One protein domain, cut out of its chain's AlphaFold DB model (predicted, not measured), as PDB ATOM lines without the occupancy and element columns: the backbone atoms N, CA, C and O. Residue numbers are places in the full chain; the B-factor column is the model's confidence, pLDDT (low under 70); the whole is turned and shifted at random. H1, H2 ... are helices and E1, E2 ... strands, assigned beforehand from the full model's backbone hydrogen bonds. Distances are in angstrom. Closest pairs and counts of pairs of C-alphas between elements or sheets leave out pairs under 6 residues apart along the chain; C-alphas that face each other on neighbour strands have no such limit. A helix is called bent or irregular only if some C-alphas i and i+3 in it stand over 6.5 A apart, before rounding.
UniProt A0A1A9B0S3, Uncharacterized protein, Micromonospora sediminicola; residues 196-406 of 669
ATOM      1  N   GLU A 196      -5.901 103.078  80.331       88.44
ATOM      2  CA  GLU A 196      -6.729 104.058  79.627       88.44
ATOM      3  C   GLU A 196      -8.062 103.464  79.147       88.44
ATOM      4  O   GLU A 196      -9.108 104.100  79.308       88.44
ATOM      5  N   LEU A 197      -8.036 102.256  78.570       90.44
ATOM      6  CA  LEU A 197      -9.237 101.561  78.098       90.44
ATOM      7  C   LEU A 197     -10.120 101.086  79.254       90.44
ATOM      8  O   LEU A 197     -11.337 101.217  79.168       90.44
ATOM      9  N   THR A 198      -9.527 100.631  80.357       89.81
ATOM     10  CA  THR A 198     -10.262 100.300  81.589       89.81
ATOM     11  C   THR A 198     -11.016 101.520  82.099       89.81
ATOM     12  O   THR A 198     -12.232 101.480  82.260       89.81
ATOM     13  N   GLY A 199     -10.323 102.656  82.232       88.75
ATOM     14  CA  GLY A 199     -10.962 103.897  82.654       88.75
ATOM     15  C   GLY A 199     -12.049 104.375  81.683       88.75
ATOM     16  O   GLY A 199     -13.017 105.007  82.104       88.75
ATOM     17  N   TRP A 200     -11.914 104.099  80.384       91.12
ATOM     18  CA  TRP A 200     -12.949 104.393  79.390       91.12
ATOM     19  C   TRP A 200     -14.190 103.504  79.549       91.12
ATOM     20  O   TRP A 200     -15.308 104.023  79.564       91.12
ATOM     21  N   VAL A 201     -13.999 102.195  79.731       91.31
ATOM     22  CA  VAL A 201     -15.071 101.231  80.026       91.31
ATOM     23  C   VAL A 201     -15.825 101.642  81.292       91.31
ATOM     24  O   VAL A 201     -17.054 101.713  81.273       91.31
ATOM     25  N   ASP A 202     -15.109 102.003  82.358       88.88
ATOM     26  CA  ASP A 202     -15.716 102.443  83.617       88.88
ATOM     27  C   ASP A 202     -16.548 103.719  83.443       88.88
ATOM     28  O   ASP A 202     -17.656 103.816  83.977       88.88
ATOM     29  N   ARG A 203     -16.068 104.691  82.650       88.56
ATOM     30  CA  ARG A 203     -16.829 105.913  82.329       88.56
ATOM     31  C   ARG A 203     -18.113 105.606  81.564       88.56
ATOM     32  O   ARG A 203     -19.156 106.177  81.890       88.56
ATOM     33  N   LEU A 204     -18.062 104.714  80.573       89.38
ATOM     34  CA  LEU A 204     -19.244 104.297  79.812       89.38
ATOM     35  C   LEU A 204     -20.269 103.602  80.710       89.38
ATOM     36  O   LEU A 204     -21.432 104.003  80.724       89.38
ATOM     37  N   ARG A 205     -19.832 102.631  81.519       87.69
ATOM     38  CA  ARG A 205     -20.699 101.927  82.477       87.69
ATOM     39  C   ARG A 205     -21.338 102.880  83.472       87.69
ATOM     40  O   ARG A 205     -22.557 102.905  83.597       87.69
ATOM     41  N   THR A 206     -20.528 103.737  84.090       85.75
ATOM     42  CA  THR A 206     -21.004 104.753  85.036       85.75
ATOM     43  C   THR A 206     -22.032 105.680  84.384       85.75
ATOM     44  O   THR A 206     -23.024 106.035  85.011       85.75
ATOM     45  N   THR A 207     -21.831 106.064  83.119       86.50
ATOM     46  CA  THR A 207     -22.776 106.914  82.380       86.50
ATOM     47  C   THR A 207     -24.115 106.210  82.149       86.50
ATOM     48  O   THR A 207     -25.165 106.816  82.368       86.50
ATOM     49  N   ILE A 208     -24.091 104.936  81.746       85.25
ATOM     50  CA  ILE A 208     -25.295 104.122  81.521       85.25
ATOM     51  C   ILE A 208     -26.047 103.901  82.845       85.25
ATOM     52  O   ILE A 208     -27.240 104.189  82.932       85.25
ATOM     53  N   GLU A 209     -25.346 103.474  83.899       82.44
ATOM     54  CA  GLU A 209     -25.914 103.197  85.227       82.44
ATOM     55  C   GLU A 209     -26.482 104.466  85.893       82.44
ATOM     56  O   GLU A 209     -27.561 104.443  86.490       82.44
ATOM     57  N   GLN A 210     -25.806 105.613  85.767       78.31
ATOM     58  CA  GLN A 210     -26.289 106.869  86.351       78.31
ATOM     59  C   GLN A 210     -27.473 107.479  85.606       78.31
ATOM     60  O   GLN A 210     -28.248 108.213  86.218       78.31
ATOM     61  N   CYS A 211     -27.663 107.168  84.323       76.06
ATOM     62  CA  CYS A 211     -28.872 107.574  83.613       76.06
ATOM     63  C   CYS A 211     -30.126 106.913  84.209       76.06
ATOM     64  O   CYS A 211     -31.179 107.539  84.256       76.06
ATOM     65  N   ALA A 212     -30.004 105.681  84.720       67.88
ATOM     66  CA  ALA A 212     -31.088 104.966  85.396       67.88
ATOM     67  C   ALA A 212     -31.540 105.638  86.701       67.88
ATOM     68  O   ALA A 212     -32.679 105.483  87.132       67.88
ATOM     69  N   THR A 213     -30.619 106.348  87.355       70.56
ATOM     70  CA  THR A 213     -30.775 106.865  88.721       70.56
ATOM     71  C   THR A 213     -30.854 108.393  88.787       70.56
ATOM     72  O   THR A 213     -30.971 108.940  89.881       70.56
ATOM     73  N   GLY A 214     -30.816 109.094  87.642       65.69
ATOM     74  CA  GLY A 214     -30.852 110.565  87.570       65.69
ATOM     75  C   GLY A 214     -29.563 111.242  88.058       65.69
ATOM     76  O   GLY A 214     -29.598 112.280  88.717       65.69
ATOM     77  N   GLY A 215     -28.410 110.607  87.823       66.19
ATOM     78  CA  GLY A 215     -27.109 111.045  88.325       66.19
ATOM     79  C   GLY A 215     -26.404 112.117  87.480       66.19
ATOM     80  O   GLY A 215     -26.821 112.517  86.400       66.19
ATOM     81  N   ARG A 216     -25.234 112.558  87.955       62.00
ATOM     82  CA  ARG A 216     -24.434 113.652  87.363       62.00
ATOM     83  C   ARG A 216     -23.971 113.385  85.918       62.00
ATOM     84  O   ARG A 216     -23.749 114.336  85.171       62.00
ATOM     85  N   HIS A 217     -23.834 112.115  85.525       64.75
ATOM     86  CA  HIS A 217     -23.400 111.705  84.181       64.75
ATOM     87  C   HIS A 217     -24.555 111.564  83.170       64.75
ATOM     88  O   HIS A 217     -24.309 111.310  81.992       64.75
ATOM     89  N   GLU A 218     -25.804 111.824  83.572       78.06
ATOM     90  CA  GLU A 218     -26.978 111.824  82.683       78.06
ATOM     91  C   GLU A 218     -26.817 112.816  81.511       78.06
ATOM     92  O   GLU A 218     -27.314 112.598  80.404       78.06
ATOM     93  N   ARG A 219     -26.036 113.888  81.716       84.50
ATOM     94  CA  ARG A 219     -25.741 114.903  80.695       84.50
ATOM     95  C   ARG A 219     -25.201 114.302  79.395       84.50
ATOM     96  O   ARG A 219     -25.574 114.786  78.328       84.50
ATOM     97  N   ALA A 220     -24.340 113.287  79.458       87.06
ATOM     98  CA  ALA A 220     -23.766 112.674  78.261       87.06
ATOM     99  C   ALA A 220     -24.845 111.980  77.410       87.06
ATOM    100  O   ALA A 220     -24.867 112.141  76.188       87.06
ATOM    101  N   VAL A 221     -25.793 111.297  78.059       88.25
ATOM    102  CA  VAL A 221     -26.939 110.656  77.394       88.25
ATOM    103  C   VAL A 221     -27.848 111.708  76.762       88.25
ATOM    104  O   VAL A 221     -28.230 111.575  75.601       88.25
ATOM    105  N   HIS A 222     -28.128 112.804  77.474       88.25
ATOM    106  CA  HIS A 222     -28.918 113.917  76.931       88.25
ATOM    107  C   HIS A 222     -28.241 114.617  75.754       88.25
ATOM    108  O   HIS A 222     -28.918 114.978  74.794       88.25
ATOM    109  N   LEU A 223     -26.918 114.804  75.795       89.88
ATOM    110  CA  LEU A 223     -26.153 115.359  74.675       89.88
ATOM    111  C   LEU A 223     -26.233 114.448  73.449       89.88
ATOM    112  O   LEU A 223     -26.417 114.936  72.333       89.88
ATOM    113  N   LEU A 224     -26.143 113.134  73.649       91.19
ATOM    114  CA  LEU A 224     -26.268 112.167  72.567       91.19
ATOM    115  C   LEU A 224     -27.700 112.123  71.999       91.19
ATOM    116  O   LEU A 224     -27.892 112.125  70.784       91.19
ATOM    117  N   ALA A 225     -28.717 112.174  72.858       89.81
ATOM    118  CA  ALA A 225     -30.109 112.286  72.431       89.81
ATOM    119  C   ALA A 225     -30.377 113.594  71.660       89.81
ATOM    120  O   ALA A 225     -31.112 113.584  70.673       89.81
ATOM    121  N   ASP A 226     -29.738 114.706  72.047       91.81
ATOM    122  CA  ASP A 226     -29.821 115.986  71.329       91.81
ATOM    123  C   ASP A 226     -29.248 115.890  69.910       91.81
ATOM    124  O   ASP A 226     -29.882 116.361  68.965       91.81
ATOM    125  N   VAL A 227     -28.089 115.237  69.721       91.88
ATOM    126  CA  VAL A 227     -27.530 115.074  68.365       91.88
ATOM    127  C   VAL A 227     -28.404 114.172  67.500       91.88
ATOM    128  O   VAL A 227     -28.608 114.474  66.325       91.88
ATOM    129  N   LEU A 228     -28.972 113.109  68.075       90.81
ATOM    130  CA  LEU A 228     -29.870 112.197  67.364       90.81
ATOM    131  C   LEU A 228     -31.160 112.903  66.937       90.81
ATOM    132  O   LEU A 228     -31.598 112.738  65.797       90.81
ATOM    133  N   ALA A 229     -31.727 113.736  67.812       89.38
ATOM    134  CA  ALA A 229     -32.898 114.549  67.501       89.38
ATOM    135  C   ALA A 229     -32.610 115.551  66.370       89.38
ATOM    136  O   ALA A 229     -33.384 115.646  65.415       89.38
ATOM    137  N   ARG A 230     -31.470 116.253  66.425       90.38
ATOM    138  CA  ARG A 230     -31.043 117.200  65.379       90.38
ATOM    139  C   ARG A 230     -30.773 116.511  64.052       90.38
ATOM    140  O   ARG A 230     -31.192 116.995  63.006       90.38
ATOM    141  N   GLU A 231     -30.101 115.366  64.082       90.06
ATOM    142  CA  GLU A 231     -29.855 114.584  62.877       90.06
ATOM    143  C   GLU A 231     -31.166 114.083  62.268       90.06
ATOM    144  O   GLU A 231     -31.325 114.115  61.050       90.06
ATOM    145  N   ALA A 232     -32.117 113.641  63.093       86.50
ATOM    146  CA  ALA A 232     -33.429 113.237  62.620       86.50
ATOM    147  C   ALA A 232     -34.196 114.393  61.971       86.50
ATOM    148  O   ALA A 232     -34.731 114.196  60.884       86.50
ATOM    149  N   ALA A 233     -34.181 115.581  62.579       86.38
ATOM    150  CA  ALA A 233     -34.816 116.777  62.028       86.38
ATOM    151  C   ALA A 233     -34.170 117.248  60.711       86.38
ATOM    152  O   ALA A 233     -34.864 117.717  59.815       86.38
ATOM    153  N   ALA A 234     -32.852 117.092  60.566       85.75
ATOM    154  CA  ALA A 234     -32.119 117.486  59.362       85.75
ATOM    155  C   ALA A 234     -32.212 116.470  58.206       85.75
ATOM    156  O   ALA A 234     -31.746 116.747  57.098       85.75
ATOM    157  N   ARG A 235     -32.761 115.269  58.433       79.88
ATOM    158  CA  ARG A 235     -32.892 114.251  57.380       79.88
ATOM    159  C   ARG A 235     -34.061 114.581  56.456       79.88
ATOM    160  O   ARG A 235     -35.215 114.502  56.852       79.88
ATOM    161  N   SER A 236     -33.753 114.825  55.184       65.62
ATOM    162  CA  SER A 236     -34.746 114.965  54.110       65.62
ATOM    163  C   SER A 236     -35.283 113.626  53.583       65.62
ATOM    164  O   SER A 236     -36.263 113.601  52.846       65.62
ATOM    165  N   SER A 237     -34.653 112.500  53.941       63.69
ATOM    166  CA  SER A 237     -35.057 111.159  53.507       63.69
ATOM    167  C   SER A 237     -34.758 110.108  54.580       63.69
ATOM    168  O   SER A 237     -33.708 110.136  55.226       63.69
ATOM    169  N   SER A 238     -35.671 109.144  54.729       60.53
ATOM    170  CA  SER A 238     -35.508 107.960  55.584       60.53
ATOM    171  C   SER A 238     -34.668 106.853  54.933       60.53
ATOM    172  O   SER A 238     -34.251 105.918  55.616       60.53
ATOM    173  N   ARG A 239     -34.396 106.946  53.622       55.16
ATOM    174  CA  ARG A 239     -33.590 105.975  52.873       55.16
ATOM    175  C   ARG A 239     -32.108 106.330  52.978       55.16
ATOM    176  O   ARG A 239     -31.694 107.428  52.616       55.16
ATOM    177  N   GLY A 240     -31.302 105.379  53.450       60.59
ATOM    178  CA  GLY A 240     -29.847 105.504  53.512       60.59
ATOM    179  C   GLY A 240     -29.226 104.679  54.635       60.59
ATOM    180  O   GLY A 240     -29.902 104.249  55.570       60.59
ATOM    181  N   ARG A 241     -27.911 104.460  54.545       65.81
ATOM    182  CA  ARG A 241     -27.133 103.823  55.614       65.81
ATOM    183  C   ARG A 241     -27.214 104.685  56.877       65.81
ATOM    184  O   ARG A 241     -27.066 105.904  56.792       65.81
ATOM    185  N   ARG A 242     -27.413 104.057  58.043       69.50
ATOM    186  CA  ARG A 242     -27.342 104.756  59.336       69.50
ATOM    187  C   ARG A 242     -25.991 105.462  59.451       69.50
ATOM    188  O   ARG A 242     -24.953 104.866  59.149       69.50
ATOM    189  N   SER A 243     -26.018 106.735  59.831       81.25
ATOM    190  CA  SER A 243     -24.796 107.507  60.006       81.25
ATOM    191  C   SER A 243     -23.997 106.945  61.183       81.25
ATOM    192  O   SER A 243     -24.543 106.347  62.110       81.25
ATOM    193  N   LYS A 244     -22.679 107.145  61.150       90.38
ATOM    194  CA  LYS A 244     -21.791 106.843  62.280       90.38
ATOM    195  C   LYS A 244     -21.623 108.047  63.219       90.38
ATOM    196  O   LYS A 244     -20.782 108.018  64.111       90.38
ATOM    197  N   LEU A 245     -22.443 109.088  63.028       91.94
ATOM    198  CA  LEU A 245     -22.403 110.331  63.796       91.94
ATOM    199  C   LEU A 245     -22.612 110.067  65.287       91.94
ATOM    200  O   LEU A 245     -21.845 110.569  66.099       91.94
ATOM    201  N   ALA A 246     -23.596 109.233  65.624       91.19
ATOM    202  CA  ALA A 246     -23.937 108.921  67.005       91.19
ATOM    203  C   ALA A 246     -22.772 108.272  67.774       91.19
ATOM    204  O   ALA A 246     -22.524 108.652  68.910       91.19
ATOM    205  N   LEU A 247     -22.003 107.372  67.147       92.75
ATOM    206  CA  LEU A 247     -20.834 106.748  67.786       92.75
ATOM    207  C   LEU A 247     -19.722 107.772  68.040       92.75
ATOM    208  O   LEU A 247     -19.190 107.857  69.144       92.75
ATOM    209  N   VAL A 248     -19.409 108.605  67.043       92.81
ATOM    210  CA  VAL A 248     -18.364 109.638  67.166       92.81
ATOM    211  C   VAL A 248     -18.749 110.702  68.201       92.81
ATOM    212  O   VAL A 248     -17.927 111.075  69.037       92.81
ATOM    213  N   CYS A 249     -19.994 111.182  68.176       91.25
ATOM    214  CA  CYS A 249     -20.508 112.142  69.153       91.25
ATOM    215  C   CYS A 249     -20.668 111.525  70.547       91.25
ATOM    216  O   CYS A 249     -20.451 112.225  71.531       91.25
ATOM    217  N   GLY A 250     -20.987 110.231  70.642       90.88
ATOM    218  CA  GLY A 250     -21.044 109.490  71.901       90.88
ATOM    219  C   GLY A 250     -19.687 109.459  72.602       90.88
ATOM    220  O   GLY A 250     -19.615 109.770  73.789       90.88
ATOM    221  N   VAL A 251     -18.599 109.223  71.855       91.50
ATOM    222  CA  VAL A 251     -17.236 109.331  72.403       91.50
ATOM    223  C   VAL A 251     -16.984 110.726  72.981       91.50
ATOM    224  O   VAL A 251     -16.545 110.843  74.118       91.50
ATOM    225  N   LEU A 252     -17.324 111.790  72.246       87.88
ATOM    226  CA  LEU A 252     -17.144 113.172  72.720       87.88
ATOM    227  C   LEU A 252     -18.009 113.520  73.937       87.88
ATOM    228  O   LEU A 252     -17.571 114.284  74.793       87.88
ATOM    229  N   ALA A 253     -19.233 112.996  73.995       88.00
ATOM    230  CA  ALA A 253     -20.169 113.267  75.078       88.00
ATOM    231  C   ALA A 253     -19.717 112.627  76.399       88.00
ATOM    232  O   ALA A 253     -19.853 113.250  77.449       88.00
ATOM    233  N   VAL A 254     -19.155 111.415  76.349       86.88
ATOM    234  CA  VAL A 254     -18.681 110.677  77.535       86.88
ATOM    235  C   VAL A 254     -17.271 111.109  77.955       86.88
ATOM    236  O   VAL A 254     -16.951 111.093  79.140       86.88
ATOM    237  N   ASP A 255     -16.430 111.554  77.016       79.56
ATOM    238  CA  ASP A 255     -15.073 112.059  77.299       79.56
ATOM    239  C   ASP A 255     -15.065 113.451  77.977       79.56
ATOM    240  O   ASP A 255     -14.006 113.994  78.293       79.56
ATOM    241  N   GLN A 256     -16.233 114.059  78.235       63.22
ATOM    242  CA  GLN A 256     -16.332 115.373  78.877       63.22
ATOM    243  C   GLN A 256     -15.948 115.349  80.366       63.22
ATOM    244  O   GLN A 256     -16.794 115.403  81.253       63.22
ATOM    245  N   ALA A 257     -14.647 115.434  80.642       51.22
ATOM    246  CA  ALA A 257     -14.147 116.015  81.890       51.22
ATOM    247  C   ALA A 257     -14.265 117.560  81.900       51.22
ATOM    248  O   ALA A 257     -14.181 118.187  82.953       51.22
ATOM    249  N   ALA A 258     -14.488 118.197  80.742       48.03
ATOM    250  CA  ALA A 258     -14.659 119.641  80.608       48.03
ATOM    251  C   ALA A 258     -15.674 119.990  79.507       48.03
ATOM    252  O   ALA A 258     -15.844 119.259  78.533       48.03
ATOM    253  N   ARG A 259     -16.307 121.164  79.637       58.97
ATOM    254  CA  ARG A 259     -17.182 121.784  78.623       58.97
ATOM    255  C   ARG A 259     -16.521 121.870  77.231       58.97
ATOM    256  O   ARG A 259     -17.217 121.841  76.221       58.97
ATOM    257  N   ILE A 260     -15.189 121.923  77.202       57.31
ATOM    258  CA  ILE A 260     -14.348 121.974  76.006       57.31
ATOM    259  C   ILE A 260     -13.723 120.597  75.776       57.31
ATOM    260  O   ILE A 260     -13.016 120.082  76.642       57.31
ATOM    261  N   THR A 261     -13.928 120.027  74.590       64.19
ATOM    262  CA  THR A 261     -13.310 118.756  74.185       64.19
ATOM    263  C   THR A 261     -12.129 119.002  73.244       64.19
ATOM    264  O   THR A 261     -12.183 119.870  72.369       64.19
ATOM    265  N   ARG A 262     -11.044 118.236  73.427       68.88
ATOM    266  CA  ARG A 262      -9.822 118.265  72.590       68.88
ATOM    267  C   ARG A 262      -9.528 116.890  71.982       68.88
ATOM    268  O   ARG A 262      -8.449 116.319  72.218       68.88
ATOM    269  N   PRO A 263     -10.476 116.315  71.229       66.06
ATOM    270  CA  PRO A 263     -10.349 114.944  70.776       66.06
ATOM    271  C   PRO A 263      -9.159 114.782  69.825       66.06
ATOM    272  O   PRO A 263      -8.921 115.582  68.916       66.06
ATOM    273  N   GLY A 264      -8.383 113.720  70.032       77.44
ATOM    274  CA  GLY A 264      -7.435 113.254  69.026       77.44
ATOM    275  C   GLY A 264      -8.189 112.440  67.979       77.44
ATOM    276  O   GLY A 264      -8.816 111.455  68.345       77.44
ATOM    277  N   ARG A 265      -8.111 112.806  66.691       83.88
ATOM    278  CA  ARG A 265      -8.828 112.108  65.600       83.88
ATOM    279  C   ARG A 265      -8.614 110.596  65.606       83.88
ATOM    280  O   ARG A 265      -9.591 109.858  65.584       83.88
ATOM    281  N   ALA A 266      -7.354 110.169  65.683       85.19
ATOM    282  CA  ALA A 266      -6.974 108.759  65.746       85.19
ATOM    283  C   ALA A 266      -7.613 108.049  66.950       85.19
ATOM    284  O   ALA A 266      -8.221 106.998  66.797       85.19
ATOM    285  N   ARG A 267      -7.564 108.674  68.133       86.06
ATOM    286  CA  ARG A 267      -8.136 108.096  69.353       86.06
ATOM    287  C   ARG A 267      -9.659 108.012  69.293       86.06
ATOM    288  O   ARG A 267     -10.228 106.997  69.660       86.06
ATOM    289  N   THR A 268     -10.333 109.048  68.796       89.44
ATOM    290  CA  THR A 268     -11.790 109.009  68.610       89.44
ATOM    291  C   THR A 268     -12.194 107.954  67.582       89.44
ATOM    292  O   THR A 268     -13.207 107.293  67.764       89.44
ATOM    293  N   ALA A 269     -11.405 107.783  66.518       90.38
ATOM    294  CA  ALA A 269     -11.634 106.767  65.498       90.38
ATOM    295  C   ALA A 269     -11.542 105.353  66.090       90.38
ATOM    296  O   ALA A 269     -12.454 104.552  65.904       90.38
ATOM    297  N   GLU A 270     -10.495 105.094  66.875       92.31
ATOM    298  CA  GLU A 270     -10.294 103.842  67.602       92.31
ATOM    299  C   GLU A 270     -11.451 103.551  68.571       92.31
ATOM    300  O   GLU A 270     -12.097 102.511  68.450       92.31
ATOM    301  N   LEU A 271     -11.780 104.495  69.464       92.31
ATOM    302  CA  LEU A 271     -12.833 104.325  70.474       92.31
ATOM    303  C   LEU A 271     -14.243 104.200  69.877       92.31
ATOM    304  O   LEU A 271     -15.094 103.547  70.470       92.31
ATOM    305  N   ALA A 272     -14.507 104.821  68.724       91.50
ATOM    306  CA  ALA A 272     -15.796 104.718  68.038       91.50
ATOM    307  C   ALA A 272     -15.865 103.551  67.032       91.50
ATOM    308  O   ALA A 272     -16.918 103.345  66.428       91.50
ATOM    309  N   GLY A 273     -14.763 102.829  66.795       92.69
ATOM    310  CA  GLY A 273     -14.705 101.739  65.815       92.69
ATOM    311  C   GLY A 273     -14.889 102.208  64.366       92.69
ATOM    312  O   GLY A 273     -15.543 101.543  63.560       92.69
ATOM    313  N   VAL A 274     -14.363 103.388  64.022       92.88
ATOM    314  CA  VAL A 274     -14.495 104.001  62.687       92.88
ATOM    315  C   VAL A 274     -13.151 104.496  62.157       92.88
ATOM    316  O   VAL A 274     -12.144 104.491  62.849       92.88
ATOM    317  N   THR A 275     -13.117 104.951  60.904       92.31
ATOM    318  CA  THR A 275     -11.901 105.542  60.320       92.31
ATOM    319  C   THR A 275     -11.736 107.014  60.715       92.31
ATOM    320  O   THR A 275     -12.723 107.722  60.927       92.31
ATOM    321  N   GLU A 276     -10.503 107.534  60.718       90.06
ATOM    322  CA  GLU A 276     -10.236 108.963  60.978       90.06
ATOM    323  C   GLU A 276     -10.955 109.911  60.003       90.06
ATOM    324  O   GLU A 276     -11.353 111.024  60.368       90.06
ATOM    325  N   ARG A 277     -11.150 109.471  58.754       89.19
ATOM    326  CA  ARG A 277     -11.927 110.219  57.762       89.19
ATOM    327  C   ARG A 277     -13.380 110.347  58.206       89.19
ATOM    328  O   ARG A 277     -13.913 111.450  58.216       89.19
ATOM    329  N   THR A 278     -13.981 109.244  58.655       91.19
ATOM    330  CA  THR A 278     -15.347 109.234  59.192       91.19
ATOM    331  C   THR A 278     -15.483 110.167  60.390       91.19
ATOM    332  O   THR A 278     -16.454 110.908  60.457       91.19
ATOM    333  N   VAL A 279     -14.501 110.192  61.297       90.44
ATOM    334  CA  VAL A 279     -14.492 111.139  62.426       90.44
ATOM    335  C   VAL A 279     -14.528 112.583  61.934       90.44
ATOM    336  O   VAL A 279     -15.323 113.379  62.422       90.44
ATOM    337  N   THR A 280     -13.705 112.914  60.939       88.38
ATOM    338  CA  THR A 280     -13.643 114.271  60.378       88.38
ATOM    339  C   THR A 280     -14.976 114.681  59.743       88.38
ATOM    340  O   THR A 280     -15.465 115.781  60.007       88.38
ATOM    341  N   ASP A 281     -15.594 113.784  58.971       90.12
ATOM    342  CA  ASP A 281     -16.897 114.021  58.338       90.12
ATOM    343  C   ASP A 281     -18.012 114.163  59.391       90.12
ATOM    344  O   ASP A 281     -18.861 115.054  59.304       90.12
ATOM    345  N   CYS A 282     -17.989 113.323  60.431       91.62
ATOM    346  CA  CYS A 282     -18.925 113.390  61.550       91.62
ATOM    347  C   CYS A 282     -18.764 114.682  62.359       91.62
ATOM    348  O   CYS A 282     -19.769 115.278  62.731       91.62
ATOM    349  N   TRP A 283     -17.540 115.161  62.588       90.31
ATOM    350  CA  TRP A 283     -17.310 116.449  63.246       90.31
ATOM    351  C   TRP A 283     -17.826 117.618  62.411       90.31
ATOM    352  O   TRP A 283     -18.532 118.473  62.934       90.31
ATOM    353  N   ALA A 284     -17.551 117.636  61.105       88.81
ATOM    354  CA  ALA A 284     -18.098 118.666  60.223       88.81
ATOM    355  C   ALA A 284     -19.637 118.669  60.243       88.81
ATOM    356  O   ALA A 284     -20.264 119.724  60.309       88.81
ATOM    357  N   ARG A 285     -20.255 117.482  60.258       91.31
ATOM    358  CA  ARG A 285     -21.710 117.343  60.354       91.31
ATOM    359  C   ARG A 285     -22.264 117.771  61.713       91.31
ATOM    360  O   ARG A 285     -23.282 118.447  61.748       91.31
ATOM    361  N   ALA A 286     -21.623 117.402  62.819       90.94
ATOM    362  CA  ALA A 286     -22.044 117.806  64.160       90.94
ATOM    363  C   ALA A 286     -21.963 119.331  64.358       90.94
ATOM    364  O   ALA A 286     -22.821 119.913  65.020       90.94
ATOM    365  N   GLU A 287     -20.972 119.978  63.741       91.12
ATOM    366  CA  GLU A 287     -20.856 121.437  63.679       91.12
ATOM    367  C   GLU A 287     -21.978 122.056  62.829       91.12
ATOM    368  O   GLU A 287     -22.634 122.993  63.275       91.12
ATOM    369  N   ALA A 288     -22.283 121.480  61.660       90.31
ATOM    370  CA  ALA A 288     -23.393 121.924  60.808       90.31
ATOM    371  C   ALA A 288     -24.782 121.744  61.453       90.31
ATOM    372  O   ALA A 288     -25.705 122.489  61.147       90.31
ATOM    373  N   LEU A 289     -24.934 120.768  62.354       90.38
ATOM    374  CA  LEU A 289     -26.143 120.569  63.165       90.38
ATOM    375  C   LEU A 289     -26.191 121.480  64.403       90.38
ATOM    376  O   LEU A 289     -27.100 121.350  65.226       90.38
ATOM    377  N   GLU A 290     -25.198 122.356  64.581       90.38
ATOM    378  CA  GLU A 290     -25.034 123.232  65.743       90.38
ATOM    379  C   GLU A 290     -24.989 122.465  67.079       90.38
ATOM    380  O   GLU A 290     -25.342 123.000  68.135       90.38
ATOM    381  N   TRP A 291     -24.619 121.180  67.045       89.75
ATOM    382  CA  TRP A 291     -24.488 120.350  68.244       89.75
ATOM    383  C   TRP A 291     -23.177 120.632  68.979       89.75
ATOM    384  O   TRP A 291     -23.095 120.503  70.198       89.75
ATOM    385  N   MET A 292     -22.157 121.067  68.247       89.75
ATOM    386  CA  MET A 292     -20.920 121.574  68.819       89.75
ATOM    387  C   MET A 292     -20.437 122.788  68.038       89.75
ATOM    388  O   MET A 292     -20.686 122.910  66.840       89.75
ATOM    389  N   ARG A 293     -19.708 123.669  68.716       88.62
ATOM    390  CA  ARG A 293     -19.078 124.841  68.121       88.62
ATOM    391  C   ARG A 293     -17.572 124.713  68.228       88.62
ATOM    392  O   ARG A 293     -17.032 124.540  69.318       88.62
ATOM    393  N   ARG A 294     -16.880 124.861  67.103       87.50
ATOM    394  CA  ARG A 294     -15.420 124.937  67.088       87.50
ATOM    395  C   ARG A 294     -14.976 126.285  67.659       87.50
ATOM    396  O   ARG A 294     -15.283 127.329  67.087       87.50
ATOM    397  N   THR A 295     -14.282 126.266  68.793       85.94
ATOM    398  CA  THR A 295     -13.768 127.476  69.461       85.94
ATOM    399  C   THR A 295     -12.337 127.778  69.039       85.94
ATOM    400  O   THR A 295     -11.995 128.937  68.816       85.94
ATOM    401  N   VAL A 296     -11.519 126.738  68.862       84.12
ATOM    402  CA  VAL A 296     -10.139 126.852  68.379       84.12
ATOM    403  C   VAL A 296      -9.963 125.964  67.159       84.12
ATOM    404  O   VAL A 296     -10.211 124.755  67.195       84.12
ATOM    405  N   GLN A 297      -9.512 126.559  66.055       81.00
ATOM    406  CA  GLN A 297      -9.127 125.799  64.876       81.00
ATOM    407  C   GLN A 297      -7.774 125.127  65.129       81.00
ATOM    408  O   GLN A 297      -6.783 125.796  65.418       81.00
ATOM    409  N   GLY A 298      -7.727 123.799  65.000       80.38
ATOM    410  CA  GLY A 298      -6.468 123.058  65.082       80.38
ATOM    411  C   GLY A 298      -5.470 123.583  64.047       80.38
ATOM    412  O   GLY A 298      -5.821 123.781  62.881       80.38
ATOM    413  N   ARG A 299      -4.227 123.822  64.472       83.00
ATOM    414  CA  ARG A 299      -3.177 124.423  63.637       83.00
ATOM    415  C   ARG A 299      -1.872 123.654  63.734       83.00
ATOM    416  O   ARG A 299      -1.622 122.932  64.692       83.00
ATOM    417  N   ARG A 300      -0.994 123.830  62.748       83.62
ATOM    418  CA  ARG A 300       0.373 123.305  62.832       83.62
ATOM    419  C   ARG A 300       1.171 124.125  63.847       83.62
ATOM    420  O   ARG A 300       1.186 125.350  63.757       83.62
ATOM    421  N   LEU A 301       1.829 123.449  64.789       85.31
ATOM    422  CA  LEU A 301       2.636 124.103  65.822       85.31
ATOM    423  C   LEU A 301       3.952 124.634  65.235       85.31
ATOM    424  O   LEU A 301       4.520 124.026  64.314       85.31
ATOM    425  N   SER A 302       4.438 125.759  65.773       89.25
ATOM    426  CA  SER A 302       5.752 126.317  65.422       89.25
ATOM    427  C   SER A 302       6.873 125.360  65.838       89.25
ATOM    428  O   SER A 302       6.665 124.488  66.676       89.25
ATOM    429  N   PHE A 303       8.070 125.484  65.255       88.50
ATOM    430  CA  PHE A 303       9.193 124.599  65.602       88.50
ATOM    431  C   PHE A 303       9.485 124.590  67.110       88.50
ATOM    432  O   PHE A 303       9.570 123.517  67.696       88.50
ATOM    433  N   GLU A 304       9.527 125.766  67.729       90.69
ATOM    434  CA  GLU A 304       9.716 125.936  69.172       90.69
ATOM    435  C   GLU A 304       8.627 125.221  69.986       90.69
ATOM    436  O   GLU A 304       8.926 124.427  70.875       90.69
ATOM    437  N   GLN A 305       7.358 125.391  69.604       86.69
ATOM    438  CA  GLN A 305       6.239 124.700  70.246       86.69
ATOM    439  C   GLN A 305       6.304 123.180  70.055       86.69
ATOM    440  O   GLN A 305       5.942 122.439  70.967       86.69
ATOM    441  N   ARG A 306       6.773 122.689  68.899       87.94
ATOM    442  CA  ARG A 306       6.969 121.248  68.669       87.94
ATOM    443  C   ARG A 306       8.079 120.683  69.551       87.94
ATOM    444  O   ARG A 306       7.907 119.595  70.081       87.94
ATOM    445  N   CYS A 307       9.182 121.410  69.717       82.12
ATOM    446  CA  CYS A 307      10.263 121.015  70.619       82.12
ATOM    447  C   CYS A 307       9.800 120.990  72.081       82.12
ATOM    448  O   CYS A 307      10.115 120.044  72.791       82.12
ATOM    449  N   ALA A 308       9.007 121.976  72.505       82.94
ATOM    450  CA  ALA A 308       8.501 122.057  73.875       82.94
ATOM    451  C   ALA A 308       7.410 121.017  74.187       82.94
ATOM    452  O   ALA A 308       7.377 120.456  75.276       82.94
ATOM    453  N   THR A 309       6.495 120.762  73.245       78.88
ATOM    454  CA  THR A 309       5.311 119.909  73.486       78.88
ATOM    455  C   THR A 309       5.434 118.493  72.927       78.88
ATOM    456  O   THR A 309       4.583 117.651  73.210       78.88
ATOM    457  N   GLY A 310       6.422 118.235  72.066       80.50
ATOM    458  CA  GLY A 310       6.570 116.982  71.320       80.50
ATOM    459  C   GLY A 310       5.484 116.734  70.263       80.50
ATOM    460  O   GLY A 310       5.459 115.679  69.634       80.50
ATOM    461  N   ARG A 311       4.555 117.677  70.042       78.19
ATOM    462  CA  ARG A 311       3.406 117.507  69.135       78.19
ATOM    463  C   ARG A 311       3.627 118.262  67.838       78.19
ATOM    464  O   ARG A 311       4.183 119.349  67.839       78.19
ATOM    465  N   THR A 312       3.141 117.723  66.719       75.25
ATOM    466  CA  THR A 312       3.257 118.401  65.408       75.25
ATOM    467  C   THR A 312       2.109 119.380  65.140       75.25
ATOM    468  O   THR A 312       2.299 120.400  64.468       75.25
ATOM    469  N   TYR A 313       0.928 119.090  65.682       78.38
ATOM    470  CA  TYR A 313      -0.292 119.867  65.495       78.38
ATOM    471  C   TYR A 313      -0.951 120.134  66.840       78.38
ATOM    472  O   TYR A 313      -0.953 119.270  67.719       78.38
ATOM    473  N   ASP A 314      -1.529 121.321  66.957       80.50
ATOM    474  CA  ASP A 314      -2.456 121.650  68.019       80.50
ATOM    475  C   ASP A 314      -3.829 121.069  67.690       80.50
ATOM    476  O   ASP A 314      -4.236 121.019  66.521       80.50
ATOM    477  N   ARG A 315      -4.534 120.598  68.715       80.44
ATOM    478  CA  ARG A 315      -5.846 119.975  68.525       80.44
ATOM    479  C   ARG A 315      -6.909 121.058  68.387       80.44
ATOM    480  O   ARG A 315      -6.790 122.130  68.968       80.44
ATOM    481  N   ALA A 316      -7.945 120.773  67.604       78.94
ATOM    482  CA  ALA A 316      -9.118 121.632  67.585       78.94
ATOM    483  C   ALA A 316      -9.856 121.521  68.927       78.94
ATOM    484  O   ALA A 316      -9.880 120.449  69.539       78.94
ATOM    485  N   GLU A 317     -10.449 122.629  69.357       83.94
ATOM    486  CA  GLU A 317     -11.290 122.693  70.550       83.94
ATOM    487  C   GLU A 317     -12.746 122.853  70.139       83.94
ATOM    488  O   GLU A 317     -13.071 123.682  69.280       83.94
ATOM    489  N   PHE A 318     -13.610 122.062  70.767       83.19
ATOM    490  CA  PHE A 318     -15.045 122.091  70.520       83.19
ATOM    491  C   PHE A 318     -15.798 122.302  71.835       83.19
ATOM    492  O   PHE A 318     -15.615 121.535  72.784       83.19
ATOM    493  N   ASP A 319     -16.650 123.327  71.873       86.88
ATOM    494  CA  ASP A 319     -17.642 123.546  72.929       86.88
ATOM    495  C   ASP A 319     -18.929 122.813  72.531       86.88
ATOM    496  O   ASP A 319     -19.463 123.037  71.440       86.88
ATOM    497  N   LEU A 320     -19.404 121.899  73.377       85.81
ATOM    498  CA  LEU A 320     -20.658 121.187  73.111       85.81
ATOM    499  C   LEU A 320     -21.854 122.098  73.401       85.81
ATOM    500  O   LEU A 320     -21.828 122.903  74.334       85.81
ATOM    501  N   ALA A 321     -22.920 121.963  72.613       80.62
ATOM    502  CA  ALA A 321     -24.113 122.784  72.756       80.62
ATOM    503  C   ALA A 321     -24.730 122.661  74.157       80.62
ATOM    504  O   ALA A 321     -24.738 121.601  74.788       80.62
ATOM    505  N   HIS A 322     -25.291 123.770  74.635       81.12
ATOM    506  CA  HIS A 322     -26.053 123.772  75.872       81.12
ATOM    507  C   HIS A 322     -27.368 122.997  75.693       81.12
ATOM    508  O   HIS A 322     -28.055 123.139  74.678       81.12
ATOM    509  N   LEU A 323     -27.733 122.192  76.693       81.50
ATOM    510  CA  LEU A 323     -28.973 121.416  76.700       81.50
ATOM    511  C   LEU A 323     -30.162 122.331  77.023       81.50
ATOM    512  O   LEU A 323     -30.603 122.415  78.164       81.50
ATOM    513  N   ALA A 324     -30.681 123.032  76.013       76.81
ATOM    514  CA  ALA A 324     -31.792 123.967  76.192       76.81
ATOM    515  C   ALA A 324     -33.076 123.254  76.688       76.81
ATOM    516  O   ALA A 324     -33.419 122.191  76.142       76.81
ATOM    517  N   PRO A 325     -33.825 123.819  77.659       77.38
ATOM    518  CA  PRO A 325     -35.085 123.248  78.156       77.38
ATOM    519  C   PRO A 325     -36.139 123.064  77.058       77.38
ATOM    520  O   PRO A 325     -36.821 122.048  77.012       77.38
ATOM    521  N   GLU A 326     -36.200 123.996  76.109       77.38
ATOM    522  CA  GLU A 326     -37.160 124.014  74.995       77.38
ATOM    523  C   GLU A 326     -37.075 122.768  74.096       77.38
ATOM    524  O   GLU A 326     -38.054 122.360  73.478       77.38
ATOM    525  N   ARG A 327     -35.906 122.119  74.048       77.25
ATOM    526  CA  ARG A 327     -35.667 120.899  73.260       77.25
ATOM    527  C   ARG A 327     -35.816 119.610  74.080       77.25
ATOM    528  O   ARG A 327     -35.575 118.528  73.549       77.25
ATOM    529  N   ALA A 328     -36.214 119.692  75.352       80.12
ATOM    530  CA  ALA A 328     -36.313 118.531  76.242       80.12
ATOM    531  C   ALA A 328     -37.291 117.467  75.728       80.12
ATOM    532  O   ALA A 328     -36.947 116.289  75.714       80.12
ATOM    533  N   ALA A 329     -38.460 117.880  75.228       77.69
ATOM    534  CA  ALA A 329     -39.454 116.956  74.679       77.69
ATOM    535  C   ALA A 329     -38.929 116.198  73.447       77.69
ATOM    536  O   ALA A 329     -39.123 114.991  73.329       77.69
ATOM    537  N   ALA A 330     -38.202 116.887  72.560       79.69
ATOM    538  CA  ALA A 330     -37.587 116.260  71.392       79.69
ATOM    539  C   ALA A 330     -36.486 115.266  71.793       79.69
ATOM    540  O   ALA A 330     -36.419 114.181  71.225       79.69
ATOM    541  N   ARG A 331     -35.654 115.598  72.792       86.19
ATOM    542  CA  ARG A 331     -34.605 114.702  73.308       86.19
ATOM    543  C   ARG A 331     -35.166 113.456  73.979       86.19
ATOM    544  O   ARG A 331     -34.616 112.379  73.777       86.19
ATOM    545  N   ALA A 332     -36.251 113.592  74.742       81.25
ATOM    546  CA  ALA A 332     -36.840 112.491  75.502       81.25
ATOM    547  C   ALA A 332     -37.143 111.267  74.619       81.25
ATOM    548  O   ALA A 332     -36.838 110.141  75.003       81.25
ATOM    549  N   ALA A 333     -37.630 111.492  73.393       80.50
ATOM    550  CA  ALA A 333     -37.916 110.428  72.426       80.50
ATOM    551  C   ALA A 333     -36.667 109.659  71.940       80.50
ATOM    552  O   ALA A 333     -36.785 108.529  71.472       80.50
ATOM    553  N   TYR A 334     -35.472 110.251  72.045       84.62
ATOM    554  CA  TYR A 334     -34.208 109.653  71.601       84.62
ATOM    555  C   TYR A 334     -33.326 109.153  72.750       84.62
ATOM    556  O   TYR A 334     -32.279 108.569  72.474       84.62
ATOM    557  N   LEU A 335     -33.736 109.314  74.015       84.25
ATOM    558  CA  LEU A 335     -32.992 108.792  75.169       84.25
ATOM    559  C   LEU A 335     -32.760 107.270  75.097       84.25
ATOM    560  O   LEU A 335     -31.611 106.860  75.265       84.25
ATOM    561  N   PRO A 336     -33.759 106.423  74.758       83.56
ATOM    562  CA  PRO A 336     -33.519 104.983  74.631       83.56
ATOM    563  C   PRO A 336     -32.508 104.658  73.524       83.56
ATOM    564  O   PRO A 336     -31.642 103.806  73.689       83.56
ATOM    565  N   VAL A 337     -32.571 105.381  72.401       83.50
ATOM    566  CA  VAL A 337     -31.638 105.193  71.279       83.50
ATOM    567  C   VAL A 337     -30.223 105.631  71.663       83.50
ATOM    568  O   VAL A 337     -29.258 104.978  71.276       83.50
ATOM    569  N   ALA A 338     -30.084 106.705  72.441       87.56
ATOM    570  CA  ALA A 338     -28.797 107.158  72.956       87.56
ATOM    571  C   ALA A 338     -28.154 106.108  73.878       87.56
ATOM    572  O   ALA A 338     -26.968 105.825  73.725       87.56
ATOM    573  N   LEU A 339     -28.929 105.481  74.769       86.81
ATOM    574  CA  LEU A 339     -28.436 104.401  75.630       86.81
ATOM    575  C   LEU A 339     -27.947 103.193  74.820       86.81
ATOM    576  O   LEU A 339     -26.863 102.690  75.092       86.81
ATOM    577  N   LEU A 340     -28.676 102.790  73.775       85.88
ATOM    578  CA  LEU A 340     -28.244 101.707  72.880       85.88
ATOM    579  C   LEU A 340     -26.934 102.029  72.143       85.88
ATOM    580  O   LEU A 340     -26.120 101.143  71.903       85.88
ATOM    581  N   VAL A 341     -26.707 103.294  71.782       90.38
ATOM    582  CA  VAL A 341     -25.443 103.719  71.157       90.38
ATOM    583  C   VAL A 341     -24.290 103.692  72.163       90.38
ATOM    584  O   VAL A 341     -23.180 103.308  71.801       90.38
ATOM    585  N   LEU A 342     -24.526 104.084  73.419       89.31
ATOM    586  CA  LEU A 342     -23.515 103.965  74.476       89.31
ATOM    587  C   LEU A 342     -23.193 102.505  74.795       89.31
ATOM    588  O   LEU A 342     -22.034 102.192  75.054       89.31
ATOM    589  N   ASP A 343     -24.184 101.621  74.717       87.19
ATOM    590  CA  ASP A 343     -23.977 100.181  74.834       87.19
ATOM    591  C   ASP A 343     -23.149  99.616  73.665       87.19
ATOM    592  O   ASP A 343     -22.190  98.880  73.891       87.19
ATOM    593  N   GLU A 344     -23.409 100.045  72.422       90.06
ATOM    594  CA  GLU A 344     -22.569  99.687  71.262       90.06
ATOM    595  C   GLU A 344     -21.108 100.132  71.473       90.06
ATOM    596  O   GLU A 344     -20.175  99.373  71.196       90.06
ATOM    597  N   LEU A 345     -20.893 101.335  72.021       92.50
ATOM    598  CA  LEU A 345     -19.557 101.830  72.373       92.50
ATOM    599  C   LEU A 345     -18.918 101.037  73.518       92.50
ATOM    600  O   LEU A 345     -17.712 100.800  73.479       92.50
ATOM    601  N   LEU A 346     -19.696 100.620  74.518       91.19
ATOM    602  CA  LEU A 346     -19.218  99.789  75.621       91.19
ATOM    603  C   LEU A 346     -18.794  98.410  75.121       91.19
ATOM    604  O   LEU A 346     -17.691  97.967  75.431       91.19
ATOM    605  N   ALA A 347     -19.615  97.761  74.297       87.38
ATOM    606  CA  ALA A 347     -19.283  96.476  73.694       87.38
ATOM    607  C   ALA A 347     -17.984  96.559  72.874       87.38
ATOM    608  O   ALA A 347     -17.106  95.712  73.022       87.38
ATOM    609  N   HIS A 348     -17.823  97.613  72.066       93.12
ATOM    610  CA  HIS A 348     -16.590  97.850  71.310       93.12
ATOM    611  C   HIS A 348     -15.382  98.125  72.220       93.12
ATOM    612  O   HIS A 348     -14.306  97.568  72.012       93.12
ATOM    613  N   ALA A 349     -15.552  98.936  73.267       91.69
ATOM    614  CA  ALA A 349     -14.495  99.240  74.231       91.69
ATOM    615  C   ALA A 349     -13.989  97.992  74.970       91.69
ATOM    616  O   ALA A 349     -12.792  97.884  75.232       91.69
ATOM    617  N   LEU A 350     -14.877  97.044  75.274       88.38
ATOM    618  CA  LEU A 350     -14.512  95.769  75.892       88.38
ATOM    619  C   LEU A 350     -13.663  94.898  74.962       88.38
ATOM    620  O   LEU A 350     -12.671  94.335  75.417       88.38
ATOM    621  N   VAL A 351     -13.987  94.856  73.666       91.06
ATOM    622  CA  VAL A 351     -13.166  94.159  72.657       91.06
ATOM    623  C   VAL A 351     -11.777  94.794  72.549       91.06
ATOM    624  O   VAL A 351     -10.774  94.086  72.505       91.06
ATOM    625  N   LEU A 352     -11.693  96.129  72.554       92.31
ATOM    626  CA  LEU A 352     -10.401  96.826  72.566       92.31
ATOM    627  C   LEU A 352      -9.594  96.517  73.833       92.31
ATOM    628  O   LEU A 352      -8.380  96.337  73.757       92.31
ATOM    629  N   LEU A 353     -10.249  96.468  74.994       91.12
ATOM    630  CA  LEU A 353      -9.596  96.164  76.267       91.12
ATOM    631  C   LEU A 353      -9.074  94.721  76.310       91.12
ATOM    632  O   LEU A 353      -7.999  94.479  76.853       91.12
ATOM    633  N   GLU A 354      -9.812  93.770  75.741       87.81
ATOM    634  CA  GLU A 354      -9.361  92.387  75.594       87.81
ATOM    635  C   GLU A 354      -8.110  92.303  74.711       87.81
ATOM    636  O   GLU A 354      -7.085  91.800  75.167       87.81
ATOM    637  N   ALA A 355      -8.142  92.917  73.524       89.06
ATOM    638  CA  ALA A 355      -6.985  92.970  72.630       89.06
ATOM    639  C   ALA A 355      -5.760  93.637  73.285       89.06
ATOM    640  O   ALA A 355      -4.639  93.150  73.158       89.06
ATOM    641  N   ALA A 356      -5.963  94.718  74.046       89.94
ATOM    642  CA  ALA A 356      -4.881  95.388  74.765       89.94
ATOM    643  C   ALA A 356      -4.276  94.510  75.876       89.94
ATOM    644  O   ALA A 356      -3.070  94.566  76.119       89.94
ATOM    645  N   HIS A 357      -5.084  93.686  76.552       87.50
ATOM    646  CA  HIS A 357      -4.556  92.711  77.502       87.50
ATOM    647  C   HIS A 357      -3.737  91.617  76.808       87.50
ATOM    648  O   HIS A 357      -2.676  91.260  77.320       87.50
ATOM    649  N   ASP A 358      -4.194  91.123  75.658       86.44
ATOM    650  CA  ASP A 358      -3.454  90.130  74.874       86.44
ATOM    651  C   ASP A 358      -2.107  90.687  74.389       86.44
ATOM    652  O   ASP A 358      -1.093  89.986  74.416       86.44
ATOM    653  N   ASP A 359      -2.056  91.974  74.028       87.12
ATOM    654  CA  ASP A 359      -0.807  92.661  73.695       87.12
ATOM    655  C   ASP A 359       0.148  92.726  74.898       87.12
ATOM    656  O   ASP A 359       1.337  92.426  74.751       87.12
ATOM    657  N   VAL A 360      -0.345  93.061  76.098       86.88
ATOM    658  CA  VAL A 360       0.467  93.035  77.332       86.88
ATOM    659  C   VAL A 360       1.020  91.636  77.591       86.88
ATOM    660  O   VAL A 360       2.212  91.499  77.870       86.88
ATOM    661  N   ASP A 361       0.190  90.600  77.466       82.94
ATOM    662  CA  ASP A 361       0.609  89.211  77.665       82.94
ATOM    663  C   ASP A 361       1.662  88.797  76.610       82.94
ATOM    664  O   ASP A 361       2.679  88.184  76.949       82.94
ATOM    665  N   ALA A 362       1.511  89.228  75.352       85.25
ATOM    666  CA  ALA A 362       2.497  89.008  74.293       85.25
ATOM    667  C   ALA A 362       3.825  89.756  74.529       85.25
ATOM    668  O   ALA A 362       4.897  89.213  74.247       85.25
ATOM    669  N   HIS A 363       3.786  90.991  75.040       85.81
ATOM    670  CA  HIS A 363       4.994  91.739  75.411       85.81
ATOM    671  C   HIS A 363       5.684  91.135  76.642       85.81
ATOM    672  O   HIS A 363       6.912  91.050  76.658       85.81
ATOM    673  N   ALA A 364       4.923  90.660  77.631       81.38
ATOM    674  CA  ALA A 364       5.464  89.974  78.803       81.38
ATOM    675  C   ALA A 364       6.178  88.670  78.414       81.38
ATOM    676  O   ALA A 364       7.305  88.436  78.847       81.38
ATOM    677  N   ALA A 365       5.584  87.874  77.516       79.62
ATOM    678  CA  ALA A 365       6.214  86.663  76.989       79.62
ATOM    679  C   ALA A 365       7.527  86.961  76.239       79.62
ATOM    680  O   ALA A 365       8.518  86.254  76.416       79.62
ATOM    681  N   ARG A 366       7.573  88.037  75.435       78.94
ATOM    682  CA  ARG A 366       8.801  88.478  74.741       78.94
ATOM    683  C   ARG A 366       9.901  88.949  75.691       78.94
ATOM    684  O   ARG A 366      11.073  88.801  75.362       78.94
ATOM    685  N   ALA A 367       9.542  89.504  76.846       75.31
ATOM    686  CA  ALA A 367      10.506  89.955  77.847       75.31
ATOM    687  C   ALA A 367      11.205  88.799  78.590       75.31
ATOM    688  O   ALA A 367      12.140  89.053  79.349       75.31
ATOM    689  N   GLY A 368      10.782  87.545  78.373       65.62
ATOM    690  CA  GLY A 368      11.373  86.367  79.014       65.62
ATOM    691  C   GLY A 368      11.118  86.299  80.521       65.62
ATOM    692  O   GLY A 368      11.803  85.561  81.228       65.62
ATOM    693  N   GLU A 369      10.161  87.078  81.030       60.16
ATOM    694  CA  GLU A 369       9.730  86.972  82.417       60.16
ATOM    695  C   GLU A 369       8.970  85.655  82.604       60.16
ATOM    696  O   GLU A 369       8.138  85.281  81.775       60.16
ATOM    697  N   LEU A 370       9.271  84.943  83.695       52.38
ATOM    698  CA  LEU A 370       8.487  83.790  84.131       52.38
ATOM    699  C   LEU A 370       7.023  84.217  84.197       52.38
ATOM    700  O   LEU A 370       6.671  85.117  84.959       52.38
ATOM    701  N   THR A 371       6.193  83.587  83.371       56.97
ATOM    702  CA  THR A 371       4.759  83.841  83.310       56.97
ATOM    703  C   THR A 371       4.169  83.725  84.714       56.97
ATOM    704  O   THR A 371       4.033  82.620  85.241       56.97
ATOM    705  N   ASP A 372       3.817  84.852  85.343       65.81
ATOM    706  CA  ASP A 372       3.089  84.836  86.612       65.81
ATOM    707  C   ASP A 372       1.672  84.323  86.328       65.81
ATOM    708  O   ASP A 372       0.752  85.074  85.994       65.81
ATOM    709  N   HIS A 373       1.501  83.006  86.439       63.88
ATOM    710  CA  HIS A 373       0.218  82.337  86.265       63.88
ATOM    711  C   HIS A 373      -0.854  82.897  87.208       63.88
ATOM    712  O   HIS A 373      -2.031  82.899  86.848       63.88
ATOM    713  N   ALA A 374      -0.477  83.442  88.373       64.50
ATOM    714  CA  ALA A 374      -1.417  84.103  89.267       64.50
ATOM    715  C   ALA A 374      -1.851  85.473  88.719       64.50
ATOM    716  O   ALA A 374      -3.019  85.833  88.853       64.50
ATOM    717  N   ALA A 375      -0.966  86.226  88.056       62.94
ATOM    718  CA  ALA A 375      -1.349  87.448  87.341       62.94
ATOM    719  C   ALA A 375      -2.266  87.154  86.150       62.94
ATOM    720  O   ALA A 375      -3.272  87.845  85.987       62.94
ATOM    721  N   LEU A 376      -1.974  86.111  85.365       66.12
ATOM    722  CA  LEU A 376      -2.857  85.667  84.281       66.12
ATOM    723  C   LEU A 376      -4.231  85.239  84.808       66.12
ATOM    724  O   LEU A 376      -5.251  85.656  84.263       66.12
ATOM    725  N   ALA A 377      -4.276  84.474  85.903       68.31
ATOM    726  CA  ALA A 377      -5.525  84.068  86.539       68.31
ATOM    727  C   ALA A 377      -6.322  85.274  87.065       68.31
ATOM    728  O   ALA A 377      -7.525  85.356  86.821       68.31
ATOM    729  N   ARG A 378      -5.665  86.251  87.711       71.50
ATOM    730  CA  ARG A 378      -6.304  87.512  88.135       71.50
ATOM    731  C   ARG A 378      -6.865  88.289  86.942       71.50
ATOM    732  O   ARG A 378      -7.985  88.784  87.016       71.50
ATOM    733  N   ARG A 379      -6.128  88.369  85.828       70.81
ATOM    734  CA  ARG A 379      -6.603  89.020  84.596       70.81
ATOM    735  C   ARG A 379      -7.800  88.289  83.990       70.81
ATOM    736  O   ARG A 379      -8.777  88.940  83.639       70.81
ATOM    737  N   ALA A 380      -7.777  86.960  83.931       70.25
ATOM    738  CA  ALA A 380      -8.912  86.161  83.467       70.25
ATOM    739  C   ALA A 380     -10.154  86.340  84.362       70.25
ATOM    740  O   ALA A 380     -11.261  86.510  83.854       70.25
ATOM    741  N   GLN A 381      -9.972  86.383  85.685       72.31
ATOM    742  CA  GLN A 381     -11.045  86.672  86.643       72.31
ATOM    743  C   GLN A 381     -11.617  88.082  86.460       72.31
ATOM    744  O   GLN A 381     -12.834  88.247  86.471       72.31
ATOM    745  N   LEU A 382     -10.767  89.091  86.229       70.00
ATOM    746  CA  LEU A 382     -11.213  90.448  85.904       70.00
ATOM    747  C   LEU A 382     -12.005  90.480  84.590       70.00
ATOM    748  O   LEU A 382     -13.056  91.111  84.547       70.00
ATOM    749  N   ARG A 383     -11.570  89.760  83.546       69.50
ATOM    750  CA  ARG A 383     -12.319  89.641  82.277       69.50
ATOM    751  C   ARG A 383     -13.702  89.021  82.501       69.50
ATOM    752  O   ARG A 383     -14.693  89.568  82.026       69.50
ATOM    753  N   ALA A 384     -13.782  87.938  83.276       68.62
ATOM    754  CA  ALA A 384     -15.049  87.293  83.618       68.62
ATOM    755  C   ALA A 384     -15.972  88.217  84.432       68.62
ATOM    756  O   ALA A 384     -17.158  88.328  84.128       68.62
ATOM    757  N   ALA A 385     -15.427  88.939  85.415       66.19
ATOM    758  CA  ALA A 385     -16.182  89.902  86.214       66.19
ATOM    759  C   ALA A 385     -16.695  91.079  85.368       66.19
ATOM    760  O   ALA A 385     -17.834  91.513  85.531       66.19
ATOM    761  N   VAL A 386     -15.882  91.577  84.433       65.31
ATOM    762  CA  VAL A 386     -16.277  92.636  83.494       65.31
ATOM    763  C   VAL A 386     -17.378  92.150  82.546       65.31
ATOM    764  O   VAL A 386     -18.340  92.886  82.322       65.31
ATOM    765  N   ALA A 387     -17.291  90.918  82.039       65.25
ATOM    766  CA  ALA A 387     -18.335  90.316  81.210       65.25
ATOM    767  C   ALA A 387     -19.655  90.141  81.984       65.25
ATOM    768  O   ALA A 387     -20.706  90.566  81.516       65.25
ATOM    769  N   GLN A 388     -19.601  89.625  83.213       67.75
ATOM    770  CA  GLN A 388     -20.783  89.473  84.066       67.75
ATOM    771  C   GLN A 388     -21.427  90.831  84.404       67.75
ATOM    772  O   GLN A 388     -22.650  90.988  84.408       67.75
ATOM    773  N   ALA A 389     -20.601  91.841  84.670       56.97
ATOM    774  CA  ALA A 389     -21.077  93.185  84.948       56.97
ATOM    775  C   ALA A 389     -21.689  93.868  83.711       56.97
ATOM    776  O   ALA A 389     -22.669  94.601  83.844       56.97
ATOM    777  N   ARG A 390     -21.169  93.588  82.507       61.34
ATOM    778  CA  ARG A 390     -21.786  93.982  81.233       61.34
ATOM    779  C   ARG A 390     -23.179  93.374  81.093       61.34
ATOM    780  O   ARG A 390     -24.112  94.115  80.815       61.34
ATOM    781  N   ASP A 391     -23.340  92.074  81.327       65.88
ATOM    782  CA  ASP A 391     -24.647  91.409  81.215       65.88
ATOM    783  C   ASP A 391     -25.677  92.007  82.189       65.88
ATOM    784  O   ASP A 391     -26.858  92.164  81.871       65.88
ATOM    785  N   THR A 392     -25.211  92.444  83.360       63.62
ATOM    786  CA  THR A 392     -26.047  93.117  84.364       63.62
ATOM    787  C   THR A 392     -26.448  94.530  83.909       63.62
ATOM    788  O   THR A 392     -27.614  94.909  84.019       63.62
ATOM    789  N   ALA A 393     -25.509  95.299  83.343       50.44
ATOM    790  CA  ALA A 393     -25.770  96.629  82.789       50.44
ATOM    791  C   ALA A 393     -26.685  96.581  81.551       50.44
ATOM    792  O   ALA A 393     -27.569  97.426  81.425       50.44
ATOM    793  N   LEU A 394     -26.529  95.566  80.693       55.97
ATOM    794  CA  LEU A 394     -27.409  95.275  79.556       55.97
ATOM    795  C   LEU A 394     -28.840  95.021  80.020       55.97
ATOM    796  O   LEU A 394     -29.770  95.664  79.539       55.97
ATOM    797  N   THR A 395     -29.007  94.161  81.026       57.94
ATOM    798  CA  THR A 395     -30.320  93.876  81.615       57.94
ATOM    799  C   THR A 395     -30.948  95.152  82.191       57.94
ATOM    800  O   THR A 395     -32.132  95.408  81.993       57.94
ATOM    801  N   GLY A 396     -30.155  96.008  82.845       52.12
ATOM    802  CA  GLY A 396     -30.603  97.310  83.348       52.12
ATOM    803  C   GLY A 396     -31.017  98.282  82.239       52.12
ATOM    804  O   GLY A 396     -32.095  98.867  82.310       52.12
ATOM    805  N   ALA A 397     -30.204  98.432  81.193       48.75
ATOM    806  CA  ALA A 397     -30.485  99.310  80.059       48.75
ATOM    807  C   ALA A 397     -31.715  98.850  79.262       48.75
ATOM    808  O   ALA A 397     -32.542  99.680  78.885       48.75
ATOM    809  N   GLU A 398     -31.883  97.541  79.063       56.56
ATOM    810  CA  GLU A 398     -33.069  96.949  78.438       56.56
ATOM    811  C   GLU A 398     -34.321  97.141  79.301       56.56
ATOM    812  O   GLU A 398     -35.370  97.508  78.769       56.56
ATOM    813  N   LEU A 399     -34.226  96.980  80.626       54.53
ATOM    814  CA  LEU A 399     -35.324  97.247  81.565       54.53
ATOM    815  C   LEU A 399     -35.729  98.728  81.581       54.53
ATOM    816  O   LEU A 399     -36.915  99.044  81.625       54.53
ATOM    817  N   ILE A 400     -34.770  99.651  81.493       54.31
ATOM    818  CA  ILE A 400     -35.025 101.099  81.419       54.31
ATOM    819  C   ILE A 400     -35.627 101.468  80.062       54.31
ATOM    820  O   ILE A 400     -36.607 102.211  79.998       54.31
ATOM    821  N   ALA A 401     -35.081 100.927  78.970       50.34
ATOM    822  CA  ALA A 401     -35.611 101.136  77.630       50.34
ATOM    823  C   ALA A 401     -37.048 100.609  77.532       50.34
ATOM    824  O   ALA A 401     -37.924 101.332  77.074       50.34
ATOM    825  N   THR A 402     -37.330  99.405  78.029       52.50
ATOM    826  CA  THR A 402     -38.686  98.830  78.038       52.50
ATOM    827  C   THR A 402     -39.641  99.563  78.986       52.50
ATOM    828  O   THR A 402     -40.798  99.772  78.620       52.50
ATOM    829  N   ALA A 403     -39.173 100.048  80.143       49.31
ATOM    830  CA  ALA A 403     -39.971 100.869  81.059       49.31
ATOM    831  C   ALA A 403     -40.337 102.248  80.473       49.31
ATOM    832  O   ALA A 403     -41.444 102.735  80.707       49.31
ATOM    833  N   HIS A 404     -39.451 102.862  79.680       43.78
ATOM    834  CA  HIS A 404     -39.706 104.143  79.006       43.78
ATOM    835  C   HIS A 404     -40.385 104.012  77.633       43.78
ATOM    836  O   HIS A 404     -41.015 104.964  77.176       43.78
ATOM    837  N   LEU A 405     -40.307 102.847  76.979       45.88
ATOM    838  CA  LEU A 405     -40.986 102.554  75.706       45.88
ATOM    839  C   LEU A 405     -42.476 102.203  75.874       45.88
ATOM    840  O   LEU A 405     -43.173 101.980  74.881       45.88
ATOM    841  N   GLY A 406     -43.003 102.227  77.100       38.72
ATOM    842  CA  GLY A 406     -44.440 102.238  77.352       38.72
ATOM    843  C   GLY A 406     -45.089 103.531  76.842       38.72
ATOM    844  O   GLY A 406     -45.208 104.491  77.595       38.72
TER     845      GLY A 406
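This is residues 196 to 406 of the 669 residues of an uncharacterized protein of Micromonospora sediminicola (UniProt A0A1A9B0S3). Two long helices, H8 and H9, fold back on each other as a long, loosely joined helical hairpin, and H1 runs along both as the third helix of an up-and-down bundle; the shorter helices H2, H3 and H4 pack crosswise on H8, with H5 beyond them on H3 and H4. From this helical body a narrow arm, residues 292 to 320, begins as the strands E1 and E2 side by side and reaches out to the small helix H6 at its far tip, while H7 packs on H2. The printed part has 211 residues, with nine named helices and two named strands in the order H1, H2, H3, H4, H5, E1, H6, E2, H7, H8, H9; the sheet E1 - E2 is antiparallel and the class is mostly helix. The whole is compact, with a radius of gyration of the C-alphas of 19.4 A, and spans 61 by 55 by 34 A.

H1, residues 196 to 213, H8, residues 335 to 366, and H9, residues 373 to 404, form a bundle that is up and down, each helix running against the one before it. H1 touches H8, which touches H1 with its residues 339 to 353 alone, at a shallow tilt of 25 degrees, opposite ways; the closest C-alphas are those of Leu 197 and Leu 353, 5.7 A apart. H8 and H9, a helical hairpin, touch at a shallow tilt of 6 degrees, closest at the C-alphas of Pro 336 and Ala 401, 5.3 A. H2, residues 218 to 234, and H3, residues 245 to 254, are another helical hairpin, with the C-alphas of Ala 220 and Ala 253 closest at 4.8 A. H3 and H8 are the hubs, each touching five helices; they stand about perpendicular at 75 degrees, closest at the C-alphas of Leu 247 and Val 341, 6.5 A. H4, residues 265 to 272, touches H3, with the C-alphas of Leu 247 and Ala 272 closest at 5.4 A. H5, residues 276 to 288, touches H3 about perpendicular at 84 degrees, closest at the C-alphas of Leu 245 and Cys 282, 5.1 A. E1, residues 292 to 296, and E2, residues 317 to 320, are antiparallel neighbours, with N 293 and O 319 at 2.8 A and N 319 and O 293 at 2.9 A within hydrogen-bond range. H6, residues 303 to 309, touches no helix. H7, residues 325 to 332, touches H2 about perpendicular at 85 degrees, closest at the C-alphas of Ala 225 and Arg 331, 5.2 A. Every O i to N i+4 pair is within hydrogen-bond range in H2, H3, H4, H5, H6, H8 and H9, against 12 of 14 in H1 and 2 of 4 in H7.

H1 begins at C-alpha 196, (-6.729, 104.058, 79.627), and is 25.9 A long; H2 measures 24.5 A and H5 18.5 A. E1 runs 12.0 A from C-alpha 292 at (-20.920, 121.574, 68.819), and E2 9.8 A. H7 is irregular, with C-alphas 326 and 329 7.4 A apart. H8 is 46.5 A long and H9 46.1 A, ending at C-alpha 404, (-39.706, 104.143, 79.006).

The C-alphas of Glu 326 and Gly 368 are the two farthest apart, 61.6 A. The printed part has no cut, and no link is long. Residues 235 to 242 and residues 365 to 370, of which 365 to 366 belong to H8, stand free. The mean pLDDT of the printed part is 79.2; 54 residues are under 70, among them 236 to 242, 256 to 263 and 383 to 406.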